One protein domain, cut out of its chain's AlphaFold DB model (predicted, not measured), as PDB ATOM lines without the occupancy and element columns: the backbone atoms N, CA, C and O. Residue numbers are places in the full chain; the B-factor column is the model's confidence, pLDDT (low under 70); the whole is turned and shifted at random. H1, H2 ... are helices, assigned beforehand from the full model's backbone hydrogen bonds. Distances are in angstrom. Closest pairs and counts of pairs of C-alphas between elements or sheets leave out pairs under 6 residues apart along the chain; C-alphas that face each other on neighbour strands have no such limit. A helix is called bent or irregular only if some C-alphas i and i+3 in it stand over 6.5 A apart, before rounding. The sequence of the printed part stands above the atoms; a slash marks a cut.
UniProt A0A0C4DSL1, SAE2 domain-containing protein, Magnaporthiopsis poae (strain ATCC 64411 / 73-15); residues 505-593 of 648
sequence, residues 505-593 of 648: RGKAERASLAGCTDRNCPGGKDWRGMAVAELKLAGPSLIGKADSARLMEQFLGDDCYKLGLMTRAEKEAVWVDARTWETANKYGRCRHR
ATOM      1  N   ARG A 505     106.442 135.923  97.841       80.44
ATOM      2  CA  ARG A 505     106.738 135.509  96.456       80.44
ATOM      3  C   ARG A 505     108.198 135.102  96.271       80.44
ATOM      4  O   ARG A 505     108.433 134.107  95.574       80.44
ATOM      5  N   GLY A 506     109.145 135.793  96.911       82.75
ATOM      6  CA  GLY A 506     110.580 135.566  96.751       82.75
ATOM      7  C   GLY A 506     111.027 134.159  97.154       82.75
ATOM      8  O   GLY A 506     110.462 133.527  98.047       82.75
ATOM      9  N   LYS A 507     112.052 133.627  96.474       85.88
ATOM     10  CA  LYS A 507     112.606 132.293  96.780       85.88
ATOM     11  C   LYS A 507     113.354 132.285  98.118       85.88
ATOM     12  O   LYS A 507     113.159 131.356  98.894       85.88
ATOM     13  N   ALA A 508     114.159 133.317  98.388       85.38
ATOM     14  CA  ALA A 508     114.937 133.454  99.622       85.38
ATOM     15  C   ALA A 508     114.037 133.691 100.847       85.38
ATOM     16  O   ALA A 508     114.081 132.918 101.798       85.38
ATOM     17  N   GLU A 509     113.137 134.676 100.772       83.25
ATOM     18  CA  GLU A 509     112.132 134.968 101.809       83.25
ATOM     19  C   GLU A 509     111.300 133.723 102.153       83.25
ATOM     20  O   GLU A 509     111.130 133.374 103.322       83.25
ATOM     21  N   ARG A 510     110.836 132.988 101.131       84.31
ATOM     22  CA  ARG A 510     110.106 131.731 101.327       84.31
ATOM     23  C   ARG A 510     110.982 130.656 101.972       84.31
ATOM     24  O   ARG A 510     110.451 129.874 102.747       84.31
ATOM     25  N   ALA A 511     112.282 130.601 101.687       84.06
ATOM     26  CA  ALA A 511     113.197 129.640 102.308       84.06
ATOM     27  C   ALA A 511     113.489 129.952 103.789       84.06
ATOM     28  O   ALA A 511     113.713 129.021 104.554       84.06
ATOM     29  N   SER A 512     113.423 131.223 104.211       82.75
ATOM     30  CA  SER A 512     113.514 131.606 105.632       82.75
ATOM     31  C   SER A 512     112.249 131.318 106.457       82.75
ATOM     32  O   SER A 512     112.276 131.436 107.679       82.75
ATOM     33  N   LEU A 513     111.138 130.922 105.821       85.81
ATOM     34  CA  LEU A 513     109.925 130.503 106.526       85.81
ATOM     35  C   LEU A 513     109.933 129.004 106.842       85.81
ATOM     36  O   LEU A 513     110.294 128.169 106.010       85.81
ATOM     37  N   ALA A 514     109.423 128.660 108.025       85.94
ATOM     38  CA  ALA A 514     109.178 127.276 108.412       85.94
ATOM     39  C   ALA A 514     108.128 126.602 107.505       85.94
ATOM     40  O   ALA A 514     107.148 127.220 107.069       85.94
ATOM     41  N   GLY A 515     108.332 125.311 107.253       87.88
ATOM     42  CA  GLY A 515     107.373 124.418 106.614       87.88
ATOM     43  C   GLY A 515     106.139 124.184 107.478       87.88
ATOM     44  O   GLY A 515     106.220 124.114 108.704       87.88
ATOM     45  N   CYS A 516     104.982 124.034 106.836       87.56
ATOM     46  CA  CYS A 516     103.754 123.688 107.537       87.56
ATOM     47  C   CYS A 516     103.765 122.215 107.988       87.56
ATOM     48  O   CYS A 516     103.759 121.306 107.155       87.56
ATOM     49  N   THR A 517     103.741 121.997 109.304       87.50
ATOM     50  CA  THR A 517     103.619 120.682 109.965       87.50
ATOM     51  C   THR A 517     102.187 120.361 110.414       87.50
ATOM     52  O   THR A 517     101.965 119.370 111.107       87.50
ATOM     53  N   ASP A 518     101.212 121.206 110.061       83.75
ATOM     54  CA  ASP A 518      99.811 121.041 110.450       83.75
ATOM     55  C   ASP A 518      99.215 119.755 109.849       83.75
ATOM     56  O   ASP A 518      99.320 119.506 108.646       83.75
ATOM     57  N   ARG A 519      98.549 118.958 110.690       81.81
ATOM     58  CA  ARG A 519      97.886 117.699 110.318       81.81
ATOM     59  C   ARG A 519      96.750 117.906 109.315       81.81
ATOM     60  O   ARG A 519      96.450 116.986 108.558       81.81
ATOM     61  N   ASN A 520      96.152 119.098 109.296       81.75
ATOM     62  CA  ASN A 520      95.077 119.459 108.374       81.75
ATOM     63  C   ASN A 520      95.606 120.040 107.048       81.75
ATOM     64  O   ASN A 520      94.847 120.201 106.093       81.75
ATOM     65  N   CYS A 521      96.911 120.319 106.942       84.00
ATOM     66  CA  CYS A 521      97.545 120.632 105.668       84.00
ATOM     67  C   CYS A 521      97.862 119.320 104.923       84.00
ATOM     68  O   CYS A 521      98.528 118.469 105.511       84.00
ATOM     69  N   PRO A 522      97.485 119.152 103.635       80.50
ATOM     70  CA  PRO A 522      97.761 117.919 102.889       80.50
ATOM     71  C   PRO A 522      99.234 117.496 102.957       80.50
ATOM     72  O   PRO A 522      99.540 116.392 103.393       80.50
ATOM     73  N   GLY A 523     100.157 118.425 102.683       84.12
ATOM     74  CA  GLY A 523     101.589 118.149 102.808       84.12
ATOM     75  C   GLY A 523     102.020 117.801 104.237       84.12
ATOM     76  O   GLY A 523     102.800 116.878 104.413       84.12
ATOM     77  N   GLY A 524     101.497 118.484 105.262       86.31
ATOM     78  CA  GLY A 524     101.828 118.197 106.667       86.31
ATOM     79  C   GLY A 524     101.403 116.790 107.105       86.31
ATOM     80  O   GLY A 524     102.158 116.099 107.793       86.31
ATOM     81  N   LYS A 525     100.241 116.328 106.627       89.44
ATOM     82  CA  LYS A 525      99.778 114.941 106.772       89.44
ATOM     83  C   LYS A 525     100.733 113.951 106.095       89.44
ATOM     84  O   LYS A 525     101.097 112.957 106.721       89.44
ATOM     85  N   ASP A 526     101.170 114.234 104.869       92.19
ATOM     86  CA  ASP A 526     102.061 113.357 104.096       92.19
ATOM     87  C   ASP A 526     103.472 113.274 104.711       92.19
ATOM     88  O   ASP A 526     104.000 112.176 104.908       92.19
ATOM     89  N   TRP A 527     104.056 114.414 105.106       93.88
ATOM     90  CA  TRP A 527     105.340 114.489 105.819       93.88
ATOM     91  C   TRP A 527     105.310 113.654 107.106       93.88
ATOM     92  O   TRP A 527     106.224 112.865 107.363       93.88
ATOM     93  N   ARG A 528     104.221 113.756 107.883       94.00
ATOM     94  CA  ARG A 528     104.044 112.977 109.115       94.00
ATOM     95  C   ARG A 528     103.777 111.498 108.850       94.00
ATOM     96  O   ARG A 528     104.235 110.653 109.616       94.00
ATOM     97  N   GLY A 529     103.076 111.172 107.764       94.56
ATOM     98  CA  GLY A 529     102.886 109.800 107.296       94.56
ATOM     99  C   GLY A 529     104.218 109.117 106.984       94.56
ATOM    100  O   GLY A 529     104.462 108.010 107.465       94.56
ATOM    101  N   MET A 530     105.112 109.804 106.265       94.19
ATOM    102  CA  MET A 530     106.458 109.296 105.977       94.19
ATOM    103  C   MET A 530     107.318 109.160 107.237       94.19
ATOM    104  O   MET A 530     107.943 108.119 107.412       94.19
ATOM    105  N   ALA A 531     107.300 110.137 108.152       95.25
ATOM    106  CA  ALA A 531     108.020 110.029 109.425       95.25
ATOM    107  C   ALA A 531     107.553 108.810 110.254       95.25
ATOM    108  O   ALA A 531     108.370 108.031 110.742       95.25
ATOM    109  N   VAL A 532     106.239 108.581 110.363       95.06
ATOM    110  CA  VAL A 532     105.693 107.397 111.054       95.06
ATOM    111  C   VAL A 532     106.062 106.092 110.335       95.06
ATOM    112  O   VAL A 532     106.338 105.095 111.000       95.06
ATOM    113  N   ALA A 533     106.095 106.074 108.999       94.62
ATOM    114  CA  ALA A 533     106.517 104.902 108.231       94.62
ATOM    115  C   ALA A 533     108.016 104.593 108.406       94.62
ATOM    116  O   ALA A 533     108.382 103.431 108.574       94.62
ATOM    117  N   GLU A 534     108.873 105.616 108.434       94.44
ATOM    118  CA  GLU A 534     110.317 105.483 108.654       94.44
ATOM    119  C   GLU A 534     110.635 104.931 110.051       94.44
ATOM    120  O   GLU A 534     111.422 103.989 110.172       94.44
ATOM    121  N   LEU A 535     109.963 105.436 111.097       92.81
ATOM    122  CA  LEU A 535     110.097 104.904 112.457       92.81
ATOM    123  C   LEU A 535     109.632 103.443 112.556       92.81
ATOM    124  O   LEU A 535     110.292 102.632 113.201       92.81
ATOM    125  N   LYS A 536     108.526 103.085 111.889       92.81
ATOM    126  CA  LYS A 536     108.043 101.696 111.836       92.81
ATOM    127  C   LYS A 536     109.013 100.763 111.104       92.81
ATOM    128  O   LYS A 536     109.197  99.637 111.547       92.81
ATOM    129  N   LEU A 537     109.635 101.220 110.015       93.38
ATOM    130  CA  LEU A 537     110.534 100.404 109.192       93.38
ATOM    131  C   LEU A 537     111.914 100.194 109.835       93.38
ATOM    132  O   LEU A 537     112.444  99.090 109.796       93.38
ATOM    133  N   ALA A 538     112.501 101.235 110.431       89.06
ATOM    134  CA  ALA A 538     113.785 101.127 111.137       89.06
ATOM    135  C   ALA A 538     113.649 100.579 112.574       89.06
ATOM    136  O   ALA A 538     114.652 100.286 113.239       89.06
ATOM    137  N   GLY A 539     112.411 100.475 113.062       88.62
ATOM    138  CA  GLY A 539     112.076 100.090 114.423       88.62
ATOM    139  C   GLY A 539     112.558 101.095 115.479       88.62
ATOM    140  O   GLY A 539     113.243 102.082 115.184       88.62
ATOM    141  N   PRO A 540     112.288 100.820 116.763       82.69
ATOM    142  CA  PRO A 540     112.602 101.732 117.860       82.69
ATOM    143  C   PRO A 540     114.105 101.749 118.225       82.69
ATOM    144  O   PRO A 540     114.488 102.242 119.286       82.69
ATOM    145  N   SER A 541     114.971 101.219 117.349       86.06
ATOM    146  CA  SER A 541     116.422 101.458 117.344       86.06
ATOM    147  C   SER A 541     116.773 102.842 116.777       86.06
ATOM    148  O   SER A 541     117.789 103.430 117.148       86.06
ATOM    149  N   LEU A 542     115.914 103.387 115.901       88.56
ATOM    150  CA  LEU A 542     116.140 104.631 115.164       88.56
ATOM    151  C   LEU A 542     116.432 105.818 116.088       88.56
ATOM    152  O   LEU A 542     117.308 106.628 115.790       88.56
ATOM    153  N   ILE A 543     115.740 105.878 117.224       89.44
ATOM    154  CA  ILE A 543     115.823 106.943 118.232       89.44
ATOM    155  C   ILE A 543     117.193 106.994 118.923       89.44
ATOM    156  O   ILE A 543     117.635 108.067 119.318       89.44
ATOM    157  N   GLY A 544     117.884 105.854 119.034       85.69
ATOM    158  CA  GLY A 544     119.216 105.762 119.641       85.69
ATOM    159  C   GLY A 544     120.365 106.189 118.721       85.69
ATOM    160  O   GLY A 544     121.514 106.203 119.155       85.69
ATOM    161  N   LYS A 545     120.095 106.518 117.449       91.88
ATOM    162  CA  LYS A 545     121.130 106.963 116.504       91.88
ATOM    163  C   LYS A 545     121.511 108.421 116.764       91.88
ATOM    164  O   LYS A 545     120.639 109.260 116.980       91.88
ATOM    165  N   ALA A 546     122.800 108.742 116.645       91.56
ATOM    166  CA  ALA A 546     123.314 110.099 116.860       91.56
ATOM    167  C   ALA A 546     122.622 111.160 115.981       91.56
ATOM    168  O   ALA A 546     122.342 112.260 116.447       91.56
ATOM    169  N   ASP A 547     122.277 110.830 114.733       92.44
ATOM    170  CA  ASP A 547     121.595 111.768 113.832       92.44
ATOM    171  C   ASP A 547     120.121 111.990 114.209       92.44
ATOM    172  O   ASP A 547     119.598 113.088 114.038       92.44
ATOM    173  N   SER A 548     119.470 110.991 114.815       91.81
ATOM    174  CA  SER A 548     118.137 111.138 115.408       91.81
ATOM    175  C   SER A 548     118.163 112.012 116.660       91.81
ATOM    176  O   SER A 548     117.259 112.826 116.840       91.81
ATOM    177  N   ALA A 549     119.198 111.883 117.498       92.25
ATOM    178  CA  ALA A 549     119.413 112.769 118.642       92.25
ATOM    179  C   ALA A 549     119.598 114.223 118.179       92.25
ATOM    180  O   ALA A 549     118.805 115.079 118.559       92.25
ATOM    181  N   ARG A 550     120.526 114.470 117.243       94.12
ATOM    182  CA  ARG A 550     120.763 115.790 116.623       94.12
ATOM    183  C   ARG A 550     119.506 116.406 116.005       94.12
ATOM    184  O   ARG A 550     119.284 117.607 116.130       94.12
ATOM    185  N   LEU A 551     118.670 115.602 115.343       94.12
ATOM    186  CA  LEU A 551     117.401 116.058 114.766       94.12
ATOM    187  C   LEU A 551     116.399 116.497 115.849       94.12
ATOM    188  O   LEU A 551     115.758 117.539 115.708       94.12
ATOM    189  N   MET A 552     116.281 115.739 116.944       94.25
ATOM    190  CA  MET A 552     115.436 116.116 118.085       94.25
ATOM    191  C   MET A 552     115.986 117.345 118.828       94.25
ATOM    192  O   MET A 552     115.215 118.232 119.193       94.25
ATOM    193  N   GLU A 553     117.306 117.430 119.008       92.56
ATOM    194  CA  GLU A 553     118.008 118.586 119.580       92.56
ATOM    195  C   GLU A 553     117.761 119.852 118.750       92.56
ATOM    196  O   GLU A 553     117.395 120.880 119.309       92.56
ATOM    197  N   GLN A 554     117.877 119.779 117.418       91.56
ATOM    198  CA  GLN A 554     117.617 120.912 116.524       91.56
ATOM    199  C   GLN A 554     116.146 121.358 116.551       91.56
ATOM    200  O   GLN A 554     115.867 122.557 116.498       91.56
ATOM    201  N   PHE A 555     115.207 120.412 116.628       91.81
ATOM    202  CA  PHE A 555     113.771 120.701 116.661       91.81
ATOM    203  C   PHE A 555     113.331 121.366 117.973       91.81
ATOM    204  O   PHE A 555     112.599 122.357 117.950       91.81
ATOM    205  N   LEU A 556     113.800 120.852 119.116       89.19
ATOM    206  CA  LEU A 556     113.523 121.440 120.430       89.19
ATOM    207  C   LEU A 556     114.315 122.739 120.654       89.19
ATOM    208  O   LEU A 556     113.800 123.684 121.253       89.19
ATOM    209  N   GLY A 557     115.549 122.810 120.152       88.12
ATOM    210  CA  GLY A 557     116.479 123.908 120.394       88.12
ATOM    211  C   GLY A 557     116.770 124.062 121.883       88.12
ATOM    212  O   GLY A 557     117.345 123.173 122.499       88.12
ATOM    213  N   ASP A 558     116.325 125.169 122.470       81.69
ATOM    214  CA  ASP A 558     116.553 125.516 123.880       81.69
ATOM    215  C   ASP A 558     115.899 124.503 124.848       81.69
ATOM    216  O   ASP A 558     116.347 124.321 125.977       81.69
ATOM    217  N   ASP A 559     114.882 123.776 124.373       83.69
ATOM    218  CA  ASP A 559     114.192 122.701 125.094       83.69
ATOM    219  C   ASP A 559     114.923 121.337 125.050       83.69
ATOM    220  O   ASP A 559     114.424 120.359 125.614       83.69
ATOM    221  N   CYS A 560     116.090 121.229 124.396       87.56
ATOM    222  CA  CYS A 560     116.788 119.954 124.160       87.56
ATOM    223  C   CYS A 560     117.110 119.167 125.444       87.56
ATOM    224  O   CYS A 560     117.089 117.936 125.428       87.56
ATOM    225  N   TYR A 561     117.308 119.849 126.578       87.88
ATOM    226  CA  TYR A 561     117.542 119.230 127.889       87.88
ATOM    227  C   TYR A 561     116.429 118.247 128.303       87.88
ATOM    228  O   TYR A 561     116.681 117.282 129.027       87.88
ATOM    229  N   LYS A 562     115.202 118.435 127.795       87.81
ATOM    230  CA  LYS A 562     114.055 117.549 128.053       87.81
ATOM    231  C   LYS A 562     114.266 116.145 127.478       87.81
ATOM    232  O   LYS A 562     113.710 115.192 128.019       87.81
ATOM    233  N   LEU A 563     115.138 115.973 126.478       89.44
ATOM    234  CA  LEU A 563     115.530 114.658 125.954       89.44
ATOM    235  C   LEU A 563     116.261 113.797 126.999       89.44
ATOM    236  O   LEU A 563     116.212 112.573 126.905       89.44
ATOM    237  N   GLY A 564     116.879 114.383 128.028       89.44
ATOM    238  CA  GLY A 564     117.399 113.603 129.157       89.44
ATOM    239  C   GLY A 564     116.284 112.930 129.967       89.44
ATOM    240  O   GLY A 564     116.427 111.785 130.386       89.44
ATOM    241  N   LEU A 565     115.152 113.623 130.129       91.56
ATOM    242  CA  LEU A 565     114.051 113.252 131.027       91.56
ATOM    243  C   LEU A 565     112.941 112.439 130.341       91.56
ATOM    244  O   LEU A 565     112.275 111.641 130.994       91.56
ATOM    245  N   MET A 566     112.733 112.635 129.036       89.44
ATOM    246  CA  MET A 566     111.670 111.975 128.270       89.44
ATOM    247  C   MET A 566     111.828 110.451 128.213       89.44
ATOM    248  O   MET A 566     112.917 109.916 127.969       89.44
ATOM    249  N   THR A 567     110.705 109.748 128.342       94.31
ATOM    250  CA  THR A 567     110.590 108.306 128.095       94.31
ATOM    251  C   THR A 567     110.844 107.960 126.623       94.31
ATOM    252  O   THR A 567     110.881 108.823 125.742       94.31
ATOM    253  N   ARG A 568     110.999 106.662 126.327       90.81
ATOM    254  CA  ARG A 568     111.188 106.166 124.954       90.81
ATOM    255  C   ARG A 568     110.043 106.584 124.020       90.81
ATOM    256  O   ARG A 568     110.312 107.101 122.943       90.81
ATOM    257  N   ALA A 569     108.793 106.421 124.454       91.56
ATOM    258  CA  ALA A 569     107.613 106.749 123.652       91.56
ATOM    259  C   ALA A 569     107.478 108.263 123.388       91.56
ATOM    260  O   ALA A 569     107.072 108.675 122.303       91.56
ATOM    261  N   GLU A 570     107.867 109.106 124.348       92.88
ATOM    262  CA  GLU A 570     107.909 110.562 124.153       92.88
ATOM    263  C   GLU A 570     109.013 110.964 123.168       92.88
ATOM    264  O   GLU A 570     108.769 111.788 122.290       92.88
ATOM    265  N   LYS A 571     110.192 110.331 123.237       94.25
ATOM    266  CA  LYS A 571     111.265 110.505 122.241       94.25
ATOM    267  C   LYS A 571     110.840 110.045 120.848       94.25
ATOM    268  O   LYS A 571     111.141 110.719 119.873       94.25
ATOM    269  N   GLU A 572     110.098 108.946 120.741       94.19
ATOM    270  CA  GLU A 572     109.518 108.471 119.478       94.19
ATOM    271  C   GLU A 572     108.516 109.484 118.895       94.19
ATOM    272  O   GLU A 572     108.571 109.787 117.702       94.19
ATOM    273  N   ALA A 573     107.663 110.087 119.730       94.19
ATOM    274  CA  ALA A 573     106.748 111.148 119.310       94.19
ATOM    275  C   ALA A 573     107.483 112.437 118.884       94.19
ATOM    276  O   ALA A 573     107.195 112.975 117.813       94.19
ATOM    277  N   VAL A 574     108.458 112.898 119.677       94.25
ATOM    278  CA  VAL A 574     109.285 114.077 119.365       94.25
ATOM    279  C   VAL A 574     110.098 113.854 118.094       94.25
ATOM    280  O   VAL A 574     110.167 114.757 117.267       94.25
ATOM    281  N   TRP A 575     110.653 112.659 117.877       95.81
ATOM    282  CA  TRP A 575     111.363 112.324 116.645       95.81
ATOM    283  C   TRP A 575     110.439 112.350 115.421       95.81
ATOM    284  O   TRP A 575     110.809 112.927 114.400       95.81
ATOM    285  N   VAL A 576     109.221 111.796 115.515       95.62
ATOM    286  CA  VAL A 576     108.238 111.855 114.415       95.62
ATOM    287  C   VAL A 576     107.896 113.301 114.065       95.62
ATOM    288  O   VAL A 576     107.892 113.659 112.885       95.62
ATOM    289  N   ASP A 577     107.636 114.149 115.059       93.69
ATOM    290  CA  ASP A 577     107.267 115.545 114.815       93.69
ATOM    291  C   ASP A 577     108.485 116.389 114.358       93.69
ATOM    292  O   ASP A 577     108.340 117.231 113.470       93.69
ATOM    293  N   ALA A 578     109.704 116.081 114.821       94.94
ATOM    294  CA  ALA A 578     110.962 116.667 114.338       94.94
ATOM    295  C   ALA A 578     111.284 116.280 112.882       94.94
ATOM    296  O   ALA A 578     111.645 117.134 112.071       94.94
ATOM    297  N   ARG A 579     111.097 115.008 112.506       95.94
ATOM    298  CA  ARG A 579     111.261 114.519 111.126       95.94
ATOM    299  C   ARG A 579     110.185 115.078 110.194       95.94
ATOM    300  O   ARG A 579     110.474 115.408 109.042       95.94
ATOM    301  N   THR A 580     108.964 115.263 110.701       95.12
ATOM    302  CA  THR A 580     107.884 115.989 110.009       95.12
ATOM    303  C   THR A 580     108.282 117.447 109.760       95.12
ATOM    304  O   THR A 580     108.115 117.952 108.654       95.12
ATOM    305  N   TRP A 581     108.856 118.121 110.760       93.19
ATOM    306  CA  TRP A 581     109.358 119.496 110.652       93.19
ATOM    307  C   TRP A 581     110.520 119.626 109.661       93.19
ATOM    308  O   TRP A 581     110.502 120.511 108.810       93.19
ATOM    309  N   GLU A 582     111.492 118.714 109.691       94.56
ATOM    310  CA  GLU A 582     112.624 118.703 108.759       94.56
ATOM    311  C   GLU A 582     112.169 118.496 107.304       94.56
ATOM    312  O   GLU A 582     112.570 119.240 106.405       94.56
ATOM    313  N   THR A 583     111.302 117.509 107.058       94.56
ATOM    314  CA  THR A 583     110.773 117.227 105.714       94.56
ATOM    315  C   THR A 583     109.855 118.345 105.214       94.56
ATOM    316  O   THR A 583     109.979 118.747 104.053       94.56
ATOM    317  N   ALA A 584     109.039 118.951 106.083       93.25
ATOM    318  CA  ALA A 584     108.278 120.158 105.765       93.25
ATOM    319  C   ALA A 584     109.190 121.359 105.445       93.25
ATOM    320  O   ALA A 584     108.927 122.090 104.490       93.25
ATOM    321  N   ASN A 585     110.284 121.555 106.186       91.12
ATOM    322  CA  ASN A 585     111.248 122.632 105.943       91.12
ATOM    323  C   ASN A 585     112.033 122.447 104.641       91.12
ATOM    324  O   ASN A 585     112.357 123.442 103.993       91.12
ATOM    325  N   LYS A 586     112.328 121.205 104.239       91.06
ATOM    326  CA  LYS A 586     113.039 120.898 102.988       91.06
ATOM    327  C   LYS A 586     112.104 120.945 101.772       91.06
ATOM    328  O   LYS A 586     112.373 121.678 100.821       91.06
ATOM    329  N   TYR A 587     110.981 120.228 101.820       89.88
ATOM    330  CA  TYR A 587     110.138 119.936 100.650       89.88
ATOM    331  C   TYR A 587     108.744 120.594 100.681       89.88
ATOM    332  O   TYR A 587     108.032 120.603  99.674       89.88
ATOM    333  N   GLY A 588     108.341 121.184 101.810       88.00
ATOM    334  CA  GLY A 588     107.021 121.788 101.990       88.00
ATOM    335  C   GLY A 588     106.772 122.999 101.088       88.00
ATOM    336  O   GLY A 588     107.400 124.049 101.226       88.00
ATOM    337  N   ARG A 589     105.783 122.894 100.192       86.88
ATOM    338  CA  ARG A 589     105.289 124.041  99.401       86.88
ATOM    339  C   ARG A 589     104.544 125.059 100.274       86.88
ATOM    340  O   ARG A 589     104.627 126.258 100.028       86.88
ATOM    341  N   CYS A 590     103.834 124.573 101.293       85.19
ATOM    342  CA  CYS A 590     103.117 125.389 102.268       85.19
ATOM    343  C   CYS A 590     104.091 125.932 103.325       85.19
ATOM    344  O   CYS A 590     104.655 125.160 104.103       85.19
ATOM    345  N   ARG A 591     104.282 127.255 103.333       86.25
ATOM    346  CA  ARG A 591     105.100 128.007 104.294       86.25
ATOM    347  C   ARG A 591     104.412 129.336 104.602       86.25
ATOM    348  O   ARG A 591     104.047 130.058 103.674       86.25
ATOM    349  N   HIS A 592     104.240 129.655 105.880       81.12
ATOM    350  CA  HIS A 592     103.534 130.849 106.354       81.12
ATOM    351  C   HIS A 592     104.205 131.389 107.630       81.12
ATOM    352  O   HIS A 592     104.689 130.603 108.439       81.12
ATOM    353  N   ARG A 593     104.220 132.720 107.824       81.00
ATOM    354  CA  ARG A 593     104.730 133.358 109.061       81.00
ATOM    355  C   ARG A 593     103.857 133.019 110.269       81.00
ATOM    356  O   ARG A 593     104.358 132.588 111.303       81.00
TER     357      ARG A 593
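What this domain is: This is residues 505 to 593 of the 648 residues of the protein "SAE2 domain-containing protein" of Magnaporthiopsis poae (strain ATCC 64411 / 73-15) (UniProt A0A0C4DSL1). A long helix, H5, runs through the middle, with the longest helix, H2, packed across one side of it and H3 crossing it on another side. H2 has a sharp kink near residue 538, past which the chain turns back into H3; the short H4 sits near the end of H5 where that helix begins, and the short H1 lies apart beyond its other end. The printed part has 89 residues with five named helices, in the order H1, H2, H3, H4, H5, and no named strand, and the class is all helix. It is compact, with a radius of gyration of the C-alphas of 13.6 A, and the C-alphas span 41 by 28 by 20 A.

Where its parts are: H2, residues 522 to 544, is 29.8 A from first to last C-alpha and begins with C-alpha 522 at (97.761, 117.919, 102.889). It is irregular, with C-alphas 537 and 540 9.0 A apart, and has a kink of 98 degrees near residue 538. H5, residues 568 to 587, is 28.0 A long and ends with C-alpha 587 at (110.138, 119.936, 100.650). H3, residues 546 to 559, is 17.6 A long and irregular too, with C-alphas 555 and 558 9.1 A apart. H4 is residues 562 to 565, 5.2 A long. H1 is residues 507 to 511, 6.2 A long, with C-alpha 507 at (112.606, 132.293, 96.780).

How they stand to each other: H2 and H5 touch, with the closest C-alphas those of Arg 528 and Thr 580, 5.0 A apart. They run opposite ways at a steep tilt of 46 degrees. H3 touches H5, which meets it with residues 574 to 581 alone; the closest C-alphas, of Phe 555 and Ala 578, are 5.4 A apart, and the two lines are about perpendicular at 88 degrees. H2 and H3 are close but not clearly touching, at 6.8 A between the closest C-alphas, of Leu 542 and Ser 548. H4 is close to H5 but not clearly touching it, at 7.0 A between the closest C-alphas, of Leu 563 and Lys 571. H1 touches no helix, and is only just apart from H5, with 8.1 A between their closest C-alphas. Every O i to N i+4 pair is within hydrogen-bond range in H1 and H5, against 14 of 19 in H2 and 8 of 10 in H3; H4 is too short for such a pair.

The domain as a whole: The two C-alphas farthest apart, of Arg 505 and Thr 567, are 41.9 A from each other. The printed part has no cut. The links from H2 to H3, H3 to H4 and H4 to H5 are tight, and that from H1 to H2 is short, with 10 residues. The mean pLDDT of the printed part is 89.6, and no printed residue is under 70.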